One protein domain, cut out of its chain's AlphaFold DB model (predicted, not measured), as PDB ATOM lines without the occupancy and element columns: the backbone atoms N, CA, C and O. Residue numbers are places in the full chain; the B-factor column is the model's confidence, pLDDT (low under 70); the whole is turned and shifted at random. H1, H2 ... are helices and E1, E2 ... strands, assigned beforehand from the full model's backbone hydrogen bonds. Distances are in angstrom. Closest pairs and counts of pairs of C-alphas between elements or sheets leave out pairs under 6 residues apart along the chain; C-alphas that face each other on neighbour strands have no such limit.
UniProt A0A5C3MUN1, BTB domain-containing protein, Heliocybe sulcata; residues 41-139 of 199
ATOM      1  N   SER A  41      23.844 -53.415  -4.649       93.00
ATOM      2  CA  SER A  41      23.189 -54.359  -5.551       93.00
ATOM      3  C   SER A  41      23.801 -54.290  -6.949       93.00
ATOM      4  O   SER A  41      24.150 -55.331  -7.488       93.00
ATOM      5  N   VAL A  42      24.006 -53.099  -7.510       91.06
ATOM      6  CA  VAL A  42      24.582 -52.925  -8.852       91.06
ATOM      7  C   VAL A  42      26.001 -53.490  -8.910       91.06
ATOM      8  O   VAL A  42      26.316 -54.269  -9.806       91.06
ATOM      9  N   ILE A  43      26.820 -53.194  -7.897       91.31
ATOM     10  CA  ILE A  43      28.190 -53.719  -7.778       91.31
ATOM     11  C   ILE A  43      28.176 -55.254  -7.724       91.31
ATOM     12  O   ILE A  43      28.921 -55.913  -8.443       91.31
ATOM     13  N   ARG A  44      27.271 -55.837  -6.926       89.88
ATOM     14  CA  ARG A  44      27.136 -57.295  -6.767       89.88
ATOM     15  C   ARG A  44      26.652 -58.025  -8.016       89.88
ATOM     16  O   ARG A  44      26.882 -59.226  -8.111       89.88
ATOM     17  N   HIS A  45      25.972 -57.355  -8.943       93.69
ATOM     18  CA  HIS A  45      25.493 -57.968 -10.188       93.69
ATOM     19  C   HIS A  45      26.452 -57.754 -11.370       93.69
ATOM     20  O   HIS A  45      26.189 -58.254 -12.459       93.69
ATOM     21  N   CYS A  46      27.575 -57.057 -11.172       91.75
ATOM     22  CA  CYS A  46      28.574 -56.862 -12.216       91.75
ATOM     23  C   CYS A  46      29.529 -58.066 -12.296       91.75
ATOM     24  O   CYS A  46      30.399 -58.246 -11.444       91.75
ATOM     25  N   GLU A  47      29.381 -58.895 -13.333       92.81
ATOM     26  CA  GLU A  47      30.199 -60.105 -13.541       92.81
ATOM     27  C   GLU A  47      31.695 -59.797 -13.739       92.81
ATOM     28  O   GLU A  47      32.556 -60.533 -13.256       92.81
ATOM     29  N   GLU A  48      32.026 -58.668 -14.373       90.62
ATOM     30  CA  GLU A  48      33.415 -58.214 -14.536       90.62
ATOM     31  C   GLU A  48      34.087 -57.915 -13.188       90.62
ATOM     32  O   GLU A  48      35.246 -58.285 -12.977       90.62
ATOM     33  N   LEU A  49      33.349 -57.296 -12.255       89.50
ATOM     34  CA  LEU A  49      33.841 -57.022 -10.904       89.50
ATOM     35  C   LEU A  49      33.988 -58.311 -10.095       89.50
ATOM     36  O   LEU A  49      34.978 -58.455  -9.392       89.50
ATOM     37  N   LYS A  50      33.076 -59.282 -10.236       90.81
ATOM     38  CA  LYS A  50      33.210 -60.590  -9.567       90.81
ATOM     39  C   LYS A  50      34.456 -61.353 -10.006       90.81
ATOM     40  O   LYS A  50      35.059 -62.055  -9.204       90.81
ATOM     41  N   LYS A  51      34.824 -61.245 -11.285       94.31
ATOM     42  CA  LYS A  51      35.978 -61.956 -11.847       94.31
ATOM     43  C   LYS A  51      37.312 -61.365 -11.391       94.31
ATOM     44  O   LYS A  51      38.281 -62.107 -11.252       94.31
ATOM     45  N   LYS A  52      37.374 -60.043 -11.223       92.81
ATOM     46  CA  LYS A  52      38.609 -59.305 -10.905       92.81
ATOM     47  C   LYS A  52      38.724 -58.911  -9.430       92.81
ATOM     48  O   LYS A  52      39.820 -58.577  -9.003       92.81
ATOM     49  N   ASP A  53      37.611 -58.933  -8.697       92.69
ATOM     50  CA  ASP A  53      37.462 -58.493  -7.302       92.69
ATOM     51  C   ASP A  53      38.086 -57.111  -7.020       92.69
ATOM     52  O   ASP A  53      38.655 -56.848  -5.965       92.69
ATOM     53  N   ALA A  54      38.013 -56.215  -8.008       90.06
ATOM     54  CA  ALA A  54      38.619 -54.889  -7.965       90.06
ATOM     55  C   ALA A  54      37.708 -53.863  -8.643       90.06
ATOM     56  O   ALA A  54      37.197 -54.117  -9.734       90.06
ATOM     57  N   ILE A  55      37.532 -52.697  -8.013       88.88
ATOM     58  CA  ILE A  55      36.766 -51.560  -8.542       88.88
ATOM     59  C   ILE A  55      37.743 -50.431  -8.858       88.88
ATOM     60  O   ILE A  55      38.537 -50.044  -8.003       88.88
ATOM     61  N   LEU A  56      37.655 -49.890 -10.071       87.00
ATOM     62  CA  LEU A  56      38.399 -48.708 -10.487       87.00
ATOM     63  C   LEU A  56      37.458 -47.499 -10.433       87.00
ATOM     64  O   LEU A  56      36.394 -47.516 -11.050       87.00
ATOM     65  N   LEU A  57      37.824 -46.499  -9.632       89.19
ATOM     66  CA  LEU A  57      37.059 -45.267  -9.464       89.19
ATOM     67  C   LEU A  57      37.773 -44.138 -10.206       89.19
ATOM     68  O   LEU A  57      38.781 -43.626  -9.721       89.19
ATOM     69  N   ASP A  58      37.222 -43.745 -11.349       85.31
ATOM     70  CA  ASP A  58      37.670 -42.561 -12.073       85.31
ATOM     71  C   ASP A  58      36.949 -41.328 -11.530       85.31
ATOM     72  O   ASP A  58      35.717 -41.265 -11.506       85.31
ATOM     73  N   TYR A  59      37.719 -40.341 -11.088       82.94
ATOM     74  CA  TYR A  59      37.199 -39.057 -10.638       82.94
ATOM     75  C   TYR A  59      38.030 -37.919 -11.231       82.94
ATOM     76  O   TYR A  59      39.227 -38.061 -11.473       82.94
ATOM     77  N   VAL A  60      37.380 -36.780 -11.466       80.75
ATOM     78  CA  VAL A  60      38.022 -35.561 -11.964       80.75
ATOM     79  C   VAL A  60      37.820 -34.472 -10.921       80.75
ATOM     80  O   VAL A  60      36.684 -34.139 -10.583       80.75
ATOM     81  N   ILE A  61      38.919 -33.936 -10.391       81.94
ATOM     82  CA  ILE A  61      38.890 -32.779  -9.493       81.94
ATOM     83  C   ILE A  61      39.143 -31.539 -10.341       81.94
ATOM     84  O   ILE A  61      40.179 -31.425 -10.993       81.94
ATOM     85  N   HIS A  62      38.196 -30.608 -10.319       71.31
ATOM     86  CA  HIS A  62      38.393 -29.278 -10.872       71.31
ATOM     87  C   HIS A  62      38.661 -28.311  -9.720       71.31
ATOM     88  O   HIS A  62      37.749 -27.962  -8.971       71.31
ATOM     89  N   GLU A  63      39.917 -27.903  -9.564       69.75
ATOM     90  CA  GLU A  63      40.287 -26.835  -8.641       69.75
ATOM     91  C   GLU A  63      40.067 -25.490  -9.329       69.75
ATOM     92  O   GLU A  63      40.594 -25.233 -10.412       69.75
ATOM     93  N   TYR A  64      39.271 -24.629  -8.699       60.09
ATOM     94  CA  TYR A  64      39.072 -23.259  -9.149       60.09
ATOM     95  C   TYR A  64      39.668 -22.324  -8.097       60.09
ATOM     96  O   TYR A  64      39.308 -22.444  -6.923       60.09
ATOM     97  N   PRO A  65      40.575 -21.404  -8.472       60.19
ATOM     98  CA  PRO A  65      41.087 -20.427  -7.527       60.19
ATOM     99  C   PRO A  65      39.932 -19.535  -7.057       60.19
ATOM    100  O   PRO A  65      39.150 -19.023  -7.862       60.19
ATOM    101  N   TYR A  66      39.827 -19.366  -5.739       55.97
ATOM    102  CA  TYR A  66      38.761 -18.605  -5.076       55.97
ATOM    103  C   TYR A  66      38.846 -17.089  -5.328       55.97
ATOM    104  O   TYR A  66      37.969 -16.336  -4.908       55.97
ATOM    105  N   ASP A  67      39.875 -16.645  -6.043       57.22
ATOM    106  CA  ASP A  67      40.238 -15.238  -6.180       57.22
ATOM    107  C   ASP A  67      39.476 -14.536  -7.318       57.22
ATOM    108  O   ASP A  67      39.620 -13.330  -7.523       57.22
ATOM    109  N   PHE A  68      38.620 -15.256  -8.053       53.34
ATOM    110  CA  PHE A  68      37.718 -14.666  -9.044       53.34
ATOM    111  C   PHE A  68      36.508 -14.027  -8.354       53.34
ATOM    112  O   PHE A  68      35.383 -14.524  -8.409       53.34
ATOM    113  N   GLY A  69      36.758 -12.905  -7.681       51.59
ATOM    114  CA  GLY A  69      35.728 -12.062  -7.097       51.59
ATOM    115  C   GLY A  69      34.630 -11.724  -8.110       51.59
ATOM    116  O   GLY A  69      34.898 -11.192  -9.187       51.59
ATOM    117  N   THR A  70      33.390 -12.034  -7.726       54.47
ATOM    118  CA  THR A  70      32.146 -11.411  -8.204       54.47
ATOM    119  C   THR A  70      32.045 -11.245  -9.721       54.47
ATOM    120  O   THR A  70      32.144 -10.138 -10.254       54.47
ATOM    121  N   TRP A  71      31.789 -12.334 -10.446       54.09
ATOM    122  CA  TRP A  71      31.192 -12.190 -11.772       54.09
ATOM    123  C   TRP A  71      29.777 -11.640 -11.603       54.09
ATOM    124  O   TRP A  71      28.995 -12.170 -10.822       54.09
ATOM    125  N   ALA A  72      29.459 -10.565 -12.327       57.31
ATOM    126  CA  ALA A  72      28.271  -9.725 -12.131       57.31
ATOM    127  C   ALA A  72      26.907 -10.433 -12.280       57.31
ATOM    128  O   ALA A  72      25.872  -9.780 -12.180       57.31
ATOM    129  N   LEU A  73      26.893 -11.735 -12.567       58.72
ATOM    130  CA  LEU A  73      25.689 -12.493 -12.887       58.72
ATOM    131  C   LEU A  73      25.417 -13.674 -11.945       58.72
ATOM    132  O   LEU A  73      24.427 -14.353 -12.186       58.72
ATOM    133  N   ASP A  74      26.251 -13.948 -10.925       58.50
ATOM    134  CA  ASP A  74      26.121 -15.098  -9.989       58.50
ATOM    135  C   ASP A  74      25.902 -16.474 -10.657       58.50
ATOM    136  O   ASP A  74      25.592 -17.478 -10.015       58.50
ATOM    137  N   LEU A  75      26.088 -16.548 -11.969       56.03
ATOM    138  CA  LEU A  75      26.008 -17.762 -12.746       56.03
ATOM    139  C   LEU A  75      27.442 -18.257 -12.887       56.03
ATOM    140  O   LEU A  75      28.262 -17.513 -13.425       56.03
ATOM    141  N   PRO A  76      27.771 -19.475 -12.436       58.38
ATOM    142  CA  PRO A  76      28.951 -20.163 -12.912       58.38
ATOM    143  C   PRO A  76      28.613 -20.637 -14.329       58.38
ATOM    144  O   PRO A  76      27.912 -21.643 -14.482       58.38
ATOM    145  N   PRO A  77      29.020 -19.940 -15.406       55.50
ATOM    146  CA  PRO A  77      28.940 -20.570 -16.706       55.50
ATOM    147  C   PRO A  77      29.823 -21.817 -16.639       55.50
ATOM    148  O   PRO A  77      30.833 -21.820 -15.923       55.50
ATOM    149  N   PRO A  78      29.477 -22.886 -17.369       69.38
ATOM    150  CA  PRO A  78      30.390 -24.002 -17.499       69.38
ATOM    151  C   PRO A  78      31.705 -23.420 -18.015       69.38
ATOM    152  O   PRO A  78      31.749 -22.898 -19.129       69.38
ATOM    153  N   PHE A  79      32.758 -23.455 -17.192       69.00
ATOM    154  CA  PHE A  79      34.069 -22.902 -17.541       69.00
ATOM    155  C   PHE A  79      34.521 -23.439 -18.896       69.00
ATOM    156  O   PHE A  79      35.057 -22.704 -19.713       69.00
ATOM    157  N   LYS A  80      34.163 -24.696 -19.178       74.69
ATOM    158  CA  LYS A  80      34.312 -25.343 -20.476       74.69
ATOM    159  C   LYS A  80      33.684 -24.559 -21.635       74.69
ATOM    160  O   LYS A  80      34.337 -24.397 -22.646       74.69
ATOM    161  N   GLY A  81      32.459 -24.054 -21.512       75.31
ATOM    162  CA  GLY A  81      31.801 -23.303 -22.587       75.31
ATOM    163  C   GLY A  81      32.475 -21.961 -22.875       75.31
ATOM    164  O   GLY A  81      32.653 -21.601 -24.035       75.31
ATOM    165  N   ILE A  82      32.905 -21.247 -21.830       76.44
ATOM    166  CA  ILE A  82      33.686 -20.012 -21.999       76.44
ATOM    167  C   ILE A  82      35.065 -20.321 -22.561       76.44
ATOM    168  O   ILE A  82      35.514 -19.640 -23.473       76.44
ATOM    169  N   TRP A  83      35.728 -21.348 -22.041       77.94
ATOM    170  CA  TRP A  83      37.037 -21.773 -22.506       77.94
ATOM    171  C   TRP A  83      36.997 -22.203 -23.971       77.94
ATOM    172  O   TRP A  83      37.795 -21.712 -24.755       77.94
ATOM    173  N   ASP A  84      36.035 -23.037 -24.360       80.88
ATOM    174  CA  ASP A  84      35.844 -23.480 -25.742       80.88
ATOM    175  C   ASP A  84      35.587 -22.274 -26.666       80.88
ATOM    176  O   ASP A  84      36.169 -22.188 -27.747       80.88
ATOM    177  N   ALA A  85      34.786 -21.298 -26.221       79.75
ATOM    178  CA  ALA A  85      34.566 -20.054 -26.960       79.75
ATOM    179  C   ALA A  85      35.840 -19.196 -27.057       79.75
ATOM    180  O   ALA A  85      36.141 -18.667 -28.124       79.75
ATOM    181  N   MET A  86      36.614 -19.081 -25.974       77.75
ATOM    182  CA  MET A  86      37.893 -18.367 -25.968       77.75
ATOM    183  C   MET A  86      38.907 -19.044 -26.892       77.75
ATOM    184  O   MET A  86      39.534 -18.364 -27.691       77.75
ATOM    185  N   VAL A  87      39.037 -20.372 -26.841       81.12
ATOM    186  CA  VAL A  87      39.910 -21.154 -27.731       81.12
ATOM    187  C   VAL A  87      39.507 -20.955 -29.189       81.12
ATOM    188  O   VAL A  87      40.373 -20.726 -30.027       81.12
ATOM    189  N   SER A  88      38.204 -20.973 -29.484       80.25
ATOM    190  CA  SER A  88      37.702 -20.701 -30.831       80.25
ATOM    191  C   SER A  88      37.976 -19.270 -31.301       80.25
ATOM    192  O   SER A  88      38.065 -19.054 -32.504       80.25
ATOM    193  N   LEU A  89      38.076 -18.303 -30.384       80.19
ATOM    194  CA  LEU A  89      38.427 -16.918 -30.703       80.19
ATOM    195  C   LEU A  89      39.933 -16.734 -30.912       80.19
ATOM    196  O   LEU A  89      40.313 -15.898 -31.719       80.19
ATOM    197  N   PHE A  90      40.786 -17.482 -30.205       81.19
ATOM    198  CA  PHE A  90      42.238 -17.287 -30.279       81.19
ATOM    199  C   PHE A  90      42.835 -17.613 -31.642       81.19
ATOM    200  O   PHE A  90      43.715 -16.886 -32.082       81.19
ATOM    201  N   ASP A  91      42.357 -18.659 -32.312       80.50
ATOM    202  CA  ASP A  91      42.905 -19.114 -33.599       80.50
ATOM    203  C   ASP A  91      42.113 -18.570 -34.802       80.50
ATOM    204  O   ASP A  91      41.958 -19.232 -35.829       80.50
ATOM    205  N   ASP A  92      41.557 -17.362 -34.672       86.25
ATOM    206  CA  ASP A  92      40.821 -16.701 -35.745       86.25
ATOM    207  C   ASP A  92      41.680 -15.653 -36.465       86.25
ATOM    208  O   ASP A  92      41.987 -14.576 -35.949       86.25
ATOM    209  N   SER A  93      41.994 -15.944 -37.726       90.69
ATOM    210  CA  SER A  93      42.731 -15.042 -38.616       90.69
ATOM    211  C   SER A  93      42.052 -13.690 -38.865       90.69
ATOM    212  O   SER A  93      42.734 -12.749 -39.260       90.69
ATOM    213  N   SER A  94      40.730 -13.582 -38.673       90.62
ATOM    214  CA  SER A  94      39.986 -12.355 -38.975       90.62
ATOM    215  C   SER A  94      40.074 -11.305 -37.868       90.62
ATOM    216  O   SER A  94      39.962 -10.108 -38.135       90.62
ATOM    217  N   THR A  95      40.293 -11.746 -36.630       89.50
ATOM    218  CA  THR A  95      40.334 -10.878 -35.449       89.50
ATOM    219  C   THR A  95      41.728 -10.740 -34.852       89.50
ATOM    220  O   THR A  95      41.938  -9.848 -34.029       89.50
ATOM    221  N   ALA A  96      42.665 -11.612 -35.225       91.56
ATOM    222  CA  ALA A  96      44.038 -11.579 -34.746       91.56
ATOM    223  C   ALA A  96      44.784 -10.320 -35.212       91.56
ATOM    224  O   ALA A  96      44.722  -9.933 -36.379       91.56
ATOM    225  N   ASP A  97      45.526  -9.705 -34.293       90.44
ATOM    226  CA  ASP A  97      46.433  -8.585 -34.566       90.44
ATOM    227  C   ASP A  97      47.899  -9.034 -34.656       90.44
ATOM    228  O   ASP A  97      48.736  -8.293 -35.167       90.44
ATOM    229  N   VAL A  98      48.213 -10.257 -34.211       90.06
ATOM    230  CA  VAL A  98      49.553 -10.846 -34.284       90.06
ATOM    231  C   VAL A  98      49.511 -12.264 -34.843       90.06
ATOM    232  O   VAL A  98      48.549 -13.015 -34.661       90.06
ATOM    233  N   ARG A  99      50.586 -12.650 -35.535       91.19
ATOM    234  CA  ARG A  99      50.745 -13.974 -36.140       91.19
ATOM    235  C   ARG A  99      52.150 -14.495 -35.883       91.19
ATOM    236  O   ARG A  99      53.122 -13.886 -36.316       91.19
ATOM    237  N   PHE A 100      52.254 -15.659 -35.258       90.19
ATOM    238  CA  PHE A 100      53.520 -16.365 -35.099       90.19
ATOM    239  C   PHE A 100      53.748 -17.296 -36.281       90.19
ATOM    240  O   PHE A 100      52.848 -18.036 -36.679       90.19
ATOM    241  N   ILE A 101      54.959 -17.274 -36.827       89.50
ATOM    242  CA  ILE A 101      55.391 -18.167 -37.899       89.50
ATOM    243  C   ILE A 101      56.434 -19.111 -37.304       89.50
ATOM    244  O   ILE A 101      57.551 -18.707 -37.008       89.50
ATOM    245  N   ILE A 102      56.058 -20.372 -37.110       88.06
ATOM    246  CA  ILE A 102      56.923 -21.417 -36.569       88.06
ATOM    247  C   ILE A 102      57.467 -22.238 -37.736       88.06
ATOM    248  O   ILE A 102      56.730 -22.977 -38.398       88.06
ATOM    249  N   ARG A 103      58.773 -22.122 -37.978       84.38
ATOM    250  CA  ARG A 103      59.518 -22.990 -38.893       84.38
ATOM    251  C   ARG A 103      60.136 -24.132 -38.094       84.38
ATOM    252  O   ARG A 103      60.750 -23.905 -37.056       84.38
ATOM    253  N   HIS A 104      59.957 -25.364 -38.559       82.25
ATOM    254  CA  HIS A 104      60.639 -26.520 -37.987       82.25
ATOM    255  C   HIS A 104      61.830 -26.873 -38.874       82.25
ATOM    256  O   HIS A 104      61.635 -27.483 -39.916       82.25
ATOM    257  N   SER A 105      63.045 -26.548 -38.427       72.50
ATOM    258  CA  SER A 105      64.296 -26.857 -39.145       72.50
ATOM    259  C   SER A 105      64.453 -28.358 -39.468       72.50
ATOM    260  O   SER A 105      65.006 -28.745 -40.491       72.50
ATOM    261  N   THR A 106      63.892 -29.242 -38.634       76.38
ATOM    262  CA  THR A 106      64.071 -30.699 -38.749       76.38
ATOM    263  C   THR A 106      63.005 -31.425 -39.569       76.38
ATOM    264  O   THR A 106      63.142 -32.624 -39.820       76.38
ATOM    265  N   ARG A 107      61.919 -30.755 -39.971       66.12
ATOM    266  CA  ARG A 107      60.867 -31.371 -40.789       66.12
ATOM    267  C   ARG A 107      61.026 -30.920 -42.229       66.12
ATOM    268  O   ARG A 107      61.005 -29.732 -42.503       66.12
ATOM    269  N   SER A 108      61.060 -31.877 -43.156       64.81
ATOM    270  CA  SER A 108      61.062 -31.645 -44.610       64.81
ATOM    271  C   SER A 108      59.788 -30.976 -45.146       64.81
ATOM    272  O   SER A 108      59.564 -30.957 -46.354       64.81
ATOM    273  N   ASP A 109      58.897 -30.537 -44.259       65.25
ATOM    274  CA  ASP A 109      57.655 -29.883 -44.625       65.25
ATOM    275  C   ASP A 109      57.973 -28.397 -44.784       65.25
ATOM    276  O   ASP A 109      58.108 -27.663 -43.807       65.25
ATOM    277  N   ASP A 110      58.102 -27.962 -46.035       70.50
ATOM    278  CA  ASP A 110      58.471 -26.597 -46.450       70.50
ATOM    279  C   ASP A 110      57.407 -25.535 -46.080       70.50
ATOM    280  O   ASP A 110      57.420 -24.384 -46.512       70.50
ATOM    281  N   ARG A 111      56.404 -25.924 -45.287       80.00
ATOM    282  CA  ARG A 111      55.291 -25.074 -44.876       80.00
ATOM    283  C   ARG A 111      55.460 -24.670 -43.423       80.00
ATOM    284  O   ARG A 111      55.174 -25.437 -42.507       80.00
ATOM    285  N   ALA A 112      55.856 -23.418 -43.222       85.44
ATOM    286  CA  ALA A 112      55.866 -22.805 -41.903       85.44
ATOM    287  C   ALA A 112      54.462 -22.849 -41.272       85.44
ATOM    288  O   ALA A 112      53.471 -22.451 -41.896       85.44
ATOM    289  N   ARG A 113      54.373 -23.313 -40.021       88.44
ATOM    290  CA  ARG A 113      53.117 -23.325 -39.268       88.44
ATOM    291  C   ARG A 113      52.820 -21.915 -38.789       88.44
ATOM    292  O   ARG A 113      53.695 -21.239 -38.262       88.44
ATOM    293  N   GLN A 114      51.579 -21.486 -38.943       89.75
ATOM    294  CA  GLN A 114      51.147 -20.161 -38.519       89.75
ATOM    295  C   GLN A 114      50.182 -20.291 -37.353       89.75
ATOM    296  O   GLN A 114      49.356 -21.202 -37.339       89.75
ATOM    297  N   ILE A 115      50.317 -19.398 -36.381       90.12
ATOM    298  CA  ILE A 115      49.424 -19.298 -35.230       90.12
ATOM    299  C   ILE A 115      48.949 -17.855 -35.163       90.12
ATOM    300  O   ILE A 115      49.769 -16.943 -35.068       90.12
ATOM    301  N   TYR A 116      47.641 -17.660 -35.235       91.69
ATOM    302  CA  TYR A 116      47.009 -16.356 -35.074       91.69
ATOM    303  C   TYR A 116      46.732 -16.124 -33.586       91.69
ATOM    304  O   TYR A 116      46.462 -17.077 -32.858       91.69
ATOM    305  N   ALA A 117      46.893 -14.890 -33.109       91.44
ATOM    306  CA  ALA A 117      46.654 -14.554 -31.710       91.44
ATOM    307  C   ALA A 117      46.355 -13.060 -31.516       91.44
ATOM    308  O   ALA A 117      46.457 -12.254 -32.442       91.44
ATOM    309  N   HIS A 118      46.019 -12.698 -30.274       91.19
ATOM    310  CA  HIS A 118      45.705 -11.328 -29.869       91.19
ATOM    311  C   HIS A 118      46.743 -10.788 -28.881       91.19
ATOM    312  O   HIS A 118      46.840 -11.270 -27.745       91.19
ATOM    313  N   SER A 119      47.472  -9.742 -29.270       91.56
ATOM    314  CA  SER A 119      48.536  -9.093 -28.492       91.56
ATOM    315  C   SER A 119      48.065  -8.691 -27.093       91.56
ATOM    316  O   SER A 119      48.759  -8.924 -26.100       91.56
ATOM    317  N   LYS A 120      46.835  -8.165 -26.987       90.75
ATOM    318  CA  LYS A 120      46.206  -7.762 -25.720       90.75
ATOM    319  C   LYS A 120      46.055  -8.925 -24.752       90.75
ATOM    320  O   LYS A 120      46.314  -8.765 -23.560       90.75
ATOM    321  N   VAL A 121      45.644 -10.091 -25.246       88.94
ATOM    322  CA  VAL A 121      45.479 -11.256 -24.377       88.94
ATOM    323  C   VAL A 121      46.844 -11.782 -23.956       88.94
ATOM    324  O   VAL A 121      47.061 -11.981 -22.760       88.94
ATOM    325  N   LEU A 122      47.778 -11.943 -24.894       91.19
ATOM    326  CA  LEU A 122      49.130 -12.411 -24.584       91.19
ATOM    327  C   LEU A 122      49.814 -11.508 -23.549       91.19
ATOM    328  O   LEU A 122      50.329 -12.005 -22.551       91.19
ATOM    329  N   SER A 123      49.706 -10.188 -23.718       92.44
ATOM    330  CA  SER A 123      50.223  -9.191 -22.768       92.44
ATOM    331  C   SER A 123      49.567  -9.270 -21.390       92.44
ATOM    332  O   SER A 123      50.207  -8.983 -20.385       92.44
ATOM    333  N   SER A 124      48.279  -9.630 -21.320       90.56
ATOM    334  CA  SER A 124      47.565  -9.754 -20.041       90.56
ATOM    335  C   SER A 124      47.959 -10.999 -19.245       90.56
ATOM    336  O   SER A 124      47.767 -11.032 -18.032       90.56
ATOM    337  N   ARG A 125      48.472 -12.035 -19.923       88.94
ATOM    338  CA  ARG A 125      48.800 -13.336 -19.325       88.94
ATOM    339  C   ARG A 125      50.299 -13.553 -19.121       88.94
ATOM    340  O   ARG A 125      50.659 -14.458 -18.378       88.94
ATOM    341  N   CYS A 126      51.155 -12.779 -19.790       91.56
ATOM    342  CA  CYS A 126      52.599 -12.976 -19.773       91.56
ATOM    343  C   CYS A 126      53.357 -11.649 -19.944       91.56
ATOM    344  O   CYS A 126      53.206 -10.956 -20.954       91.56
ATOM    345  N   ASP A 127      54.224 -11.332 -18.980       93.31
ATOM    346  CA  ASP A 127      55.012 -10.092 -18.971       93.31
ATOM    347  C   ASP A 127      56.047 -10.021 -20.105       93.31
ATOM    348  O   ASP A 127      56.392  -8.926 -20.558       93.31
ATOM    349  N   TYR A 128      56.497 -11.172 -20.618       93.69
ATOM    350  CA  TYR A 128      57.358 -11.229 -21.802       93.69
ATOM    351  C   TYR A 128      56.667 -10.585 -23.005       93.69
ATOM    352  O   TYR A 128      57.180  -9.628 -23.577       93.69
ATOM    353  N   PHE A 129      55.458 -11.051 -23.340       92.56
ATOM    354  CA  PHE A 129      54.688 -10.505 -24.459       92.56
ATOM    355  C   PHE A 129      54.287  -9.053 -24.213       92.56
ATOM    356  O   PHE A 129      54.324  -8.241 -25.130       92.56
ATOM    357  N   LYS A 130      53.971  -8.702 -22.963       92.94
ATOM    358  CA  LYS A 130      53.706  -7.312 -22.587       92.94
ATOM    359  C   LYS A 130      54.889  -6.406 -22.920       92.94
ATOM    360  O   LYS A 130      54.692  -5.359 -23.525       92.94
ATOM    361  N   THR A 131      56.105  -6.817 -22.568       92.06
ATOM    362  CA  THR A 131      57.325  -6.056 -22.866       92.06
ATOM    363  C   THR A 131      57.617  -6.047 -24.364       92.06
ATOM    364  O   THR A 131      57.872  -4.980 -24.911       92.06
ATOM    365  N   LEU A 132      57.502  -7.194 -25.041       88.94
ATOM    366  CA  LEU A 132      57.697  -7.332 -26.489       88.94
ATOM    367  C   LEU A 132      56.845  -6.317 -27.269       88.94
ATOM    368  O   LEU A 132      57.371  -5.557 -28.079       88.94
ATOM    369  N   PHE A 133      55.546  -6.244 -26.965       89.44
ATOM    370  CA  PHE A 133      54.618  -5.345 -27.654       89.44
ATOM    371  C   PHE A 133      54.711  -3.878 -27.190       89.44
ATOM    372  O   PHE A 133      54.292  -2.983 -27.920       89.44
ATOM    373  N   GLN A 134      55.255  -3.598 -25.998       88.00
ATOM    374  CA  GLN A 134      55.411  -2.229 -25.470       88.00
ATOM    375  C   GLN A 134      56.768  -1.589 -25.789       88.00
ATOM    376  O   GLN A 134      56.873  -0.366 -25.800       88.00
ATOM    377  N   SER A 135      57.794  -2.399 -26.053       81.31
ATOM    378  CA  SER A 135      59.186  -1.978 -26.262       81.31
ATOM    379  C   SER A 135      59.406  -1.179 -27.558       81.31
ATOM    380  O   SER A 135      60.403  -0.476 -27.695       81.31
ATOM    381  N   GLY A 136      58.469  -1.242 -28.510       71.12
ATOM    382  CA  GLY A 136      58.633  -0.588 -29.812       71.12
ATOM    383  C   GLY A 136      59.656  -1.291 -30.710       71.12
ATOM    384  O   GLY A 136      60.243  -0.651 -31.579       71.12
ATOM    385  N   PHE A 137      59.880  -2.594 -30.502       74.50
ATOM    386  CA  PHE A 137      60.668  -3.415 -31.421       74.50
ATOM    387  C   PHE A 137      60.073  -3.365 -32.834       74.50
ATOM    388  O   PHE A 137      58.852  -3.325 -32.997       74.50
ATOM    389  N   SER A 138      60.934  -3.421 -33.855       62.75
ATOM    390  CA  SER A 138      60.539  -3.428 -35.274       62.75
ATOM    391  C   SER A 138      59.606  -4.588 -35.638       62.75
ATOM    392  O   SER A 138      58.868  -4.499 -36.609       62.75
ATOM    393  N   GLU A 139      59.585  -5.653 -34.834       63.69
ATOM    394  CA  GLU A 139      58.644  -6.776 -34.956       63.69
ATOM    395  C   GLU A 139      57.175  -6.379 -34.710       63.69
ATOM    396  O   GLU A 139      56.268  -7.122 -35.076       63.69
TER     397      GLU A 139
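This is residues 41 to 139 of the 199 residues of the protein "BTB domain-containing protein" of Heliocybe sulcata (UniProt A0A5C3MUN1). This is a strung-out model: two short helices, H1 and H2, make a small knot at one far end, and a long strand-free and helix-free stretch, residues 53 to 78, leads from them to a head at the other end. H3, whose residues 80 to 88 stand free, is an arm that carries this stretch on towards the head, and the head itself is a hairpin of two strands, E1 and E2, whose tip, residues 105 to 110, sticks out, with a helical hairpin, H4 and H5, following at the base of the strands. The printed part has 99 residues, with five named helices and two named strands in the order H1, H2, H3, E1, E2, H4, H5; the sheet is E1 - E2, antiparallel. The class is mixed, helices and strands, though under half of the residues are in named elements. The whole is extended, with a radius of gyration of the C-alphas of 23.1 A, and flat, spanning 69 by 49 by 24 A.

Start with H1, residues 41 to 44, and H2, residues 47 to 52: they are close but not clearly touching, the closest C-alphas being those of Ile 43 and Leu 49, 7.3 A apart. Go on to H3, residues 79 to 90, which is apart from H1 and H2. Look next at E1, residues 98 to 102, and E2, residues 113 to 117, a hairpin of antiparallel strands with 157 degrees between their directions. Across it you find N 100 and O 115 at 2.8 A and N 115 and O 100 at 2.9 A, within hydrogen-bond range. The closest C-alphas of H3 and E2 are those of Phe 90 and Ala 117, 5.4 A apart. Then come H4, residues 119 to 125, and H5, residues 127 to 134, a helical hairpin: they touch, closest at the C-alphas of Ser 123 and Lys 130, 4.0 A apart, at a shallow tilt of 27 degrees, opposite ways. The closest C-alphas of E1 and H4 are those of Val 98 and Ser 119, 6.1 A apart. In H2, H3, H4 and H5 every O i to N i+4 pair is within hydrogen-bond range; H1 is too short for such a pair.

Find C-alpha 41 at (23.189, -54.359, -5.551), where H1 begins. H3 runs 16.1 A from C-alpha 79 at (34.069, -22.902, -17.541). E1 is 13.1 A long and E2 13.3 A. H4 measures 10.1 A, and H5 measures 10.2 A, ending at C-alpha 134, (55.411, -2.229, -25.470).

The C-alphas of Ser 41 and Ser 138, 69.8 A apart, are the two farthest apart. The printed part has no cut. The link from H2 to H3, 26 residues, is long. The mean pLDDT of the printed part is 80.7, and residues 63 to 79, 107 to 109 and 138 to 139 are under 70.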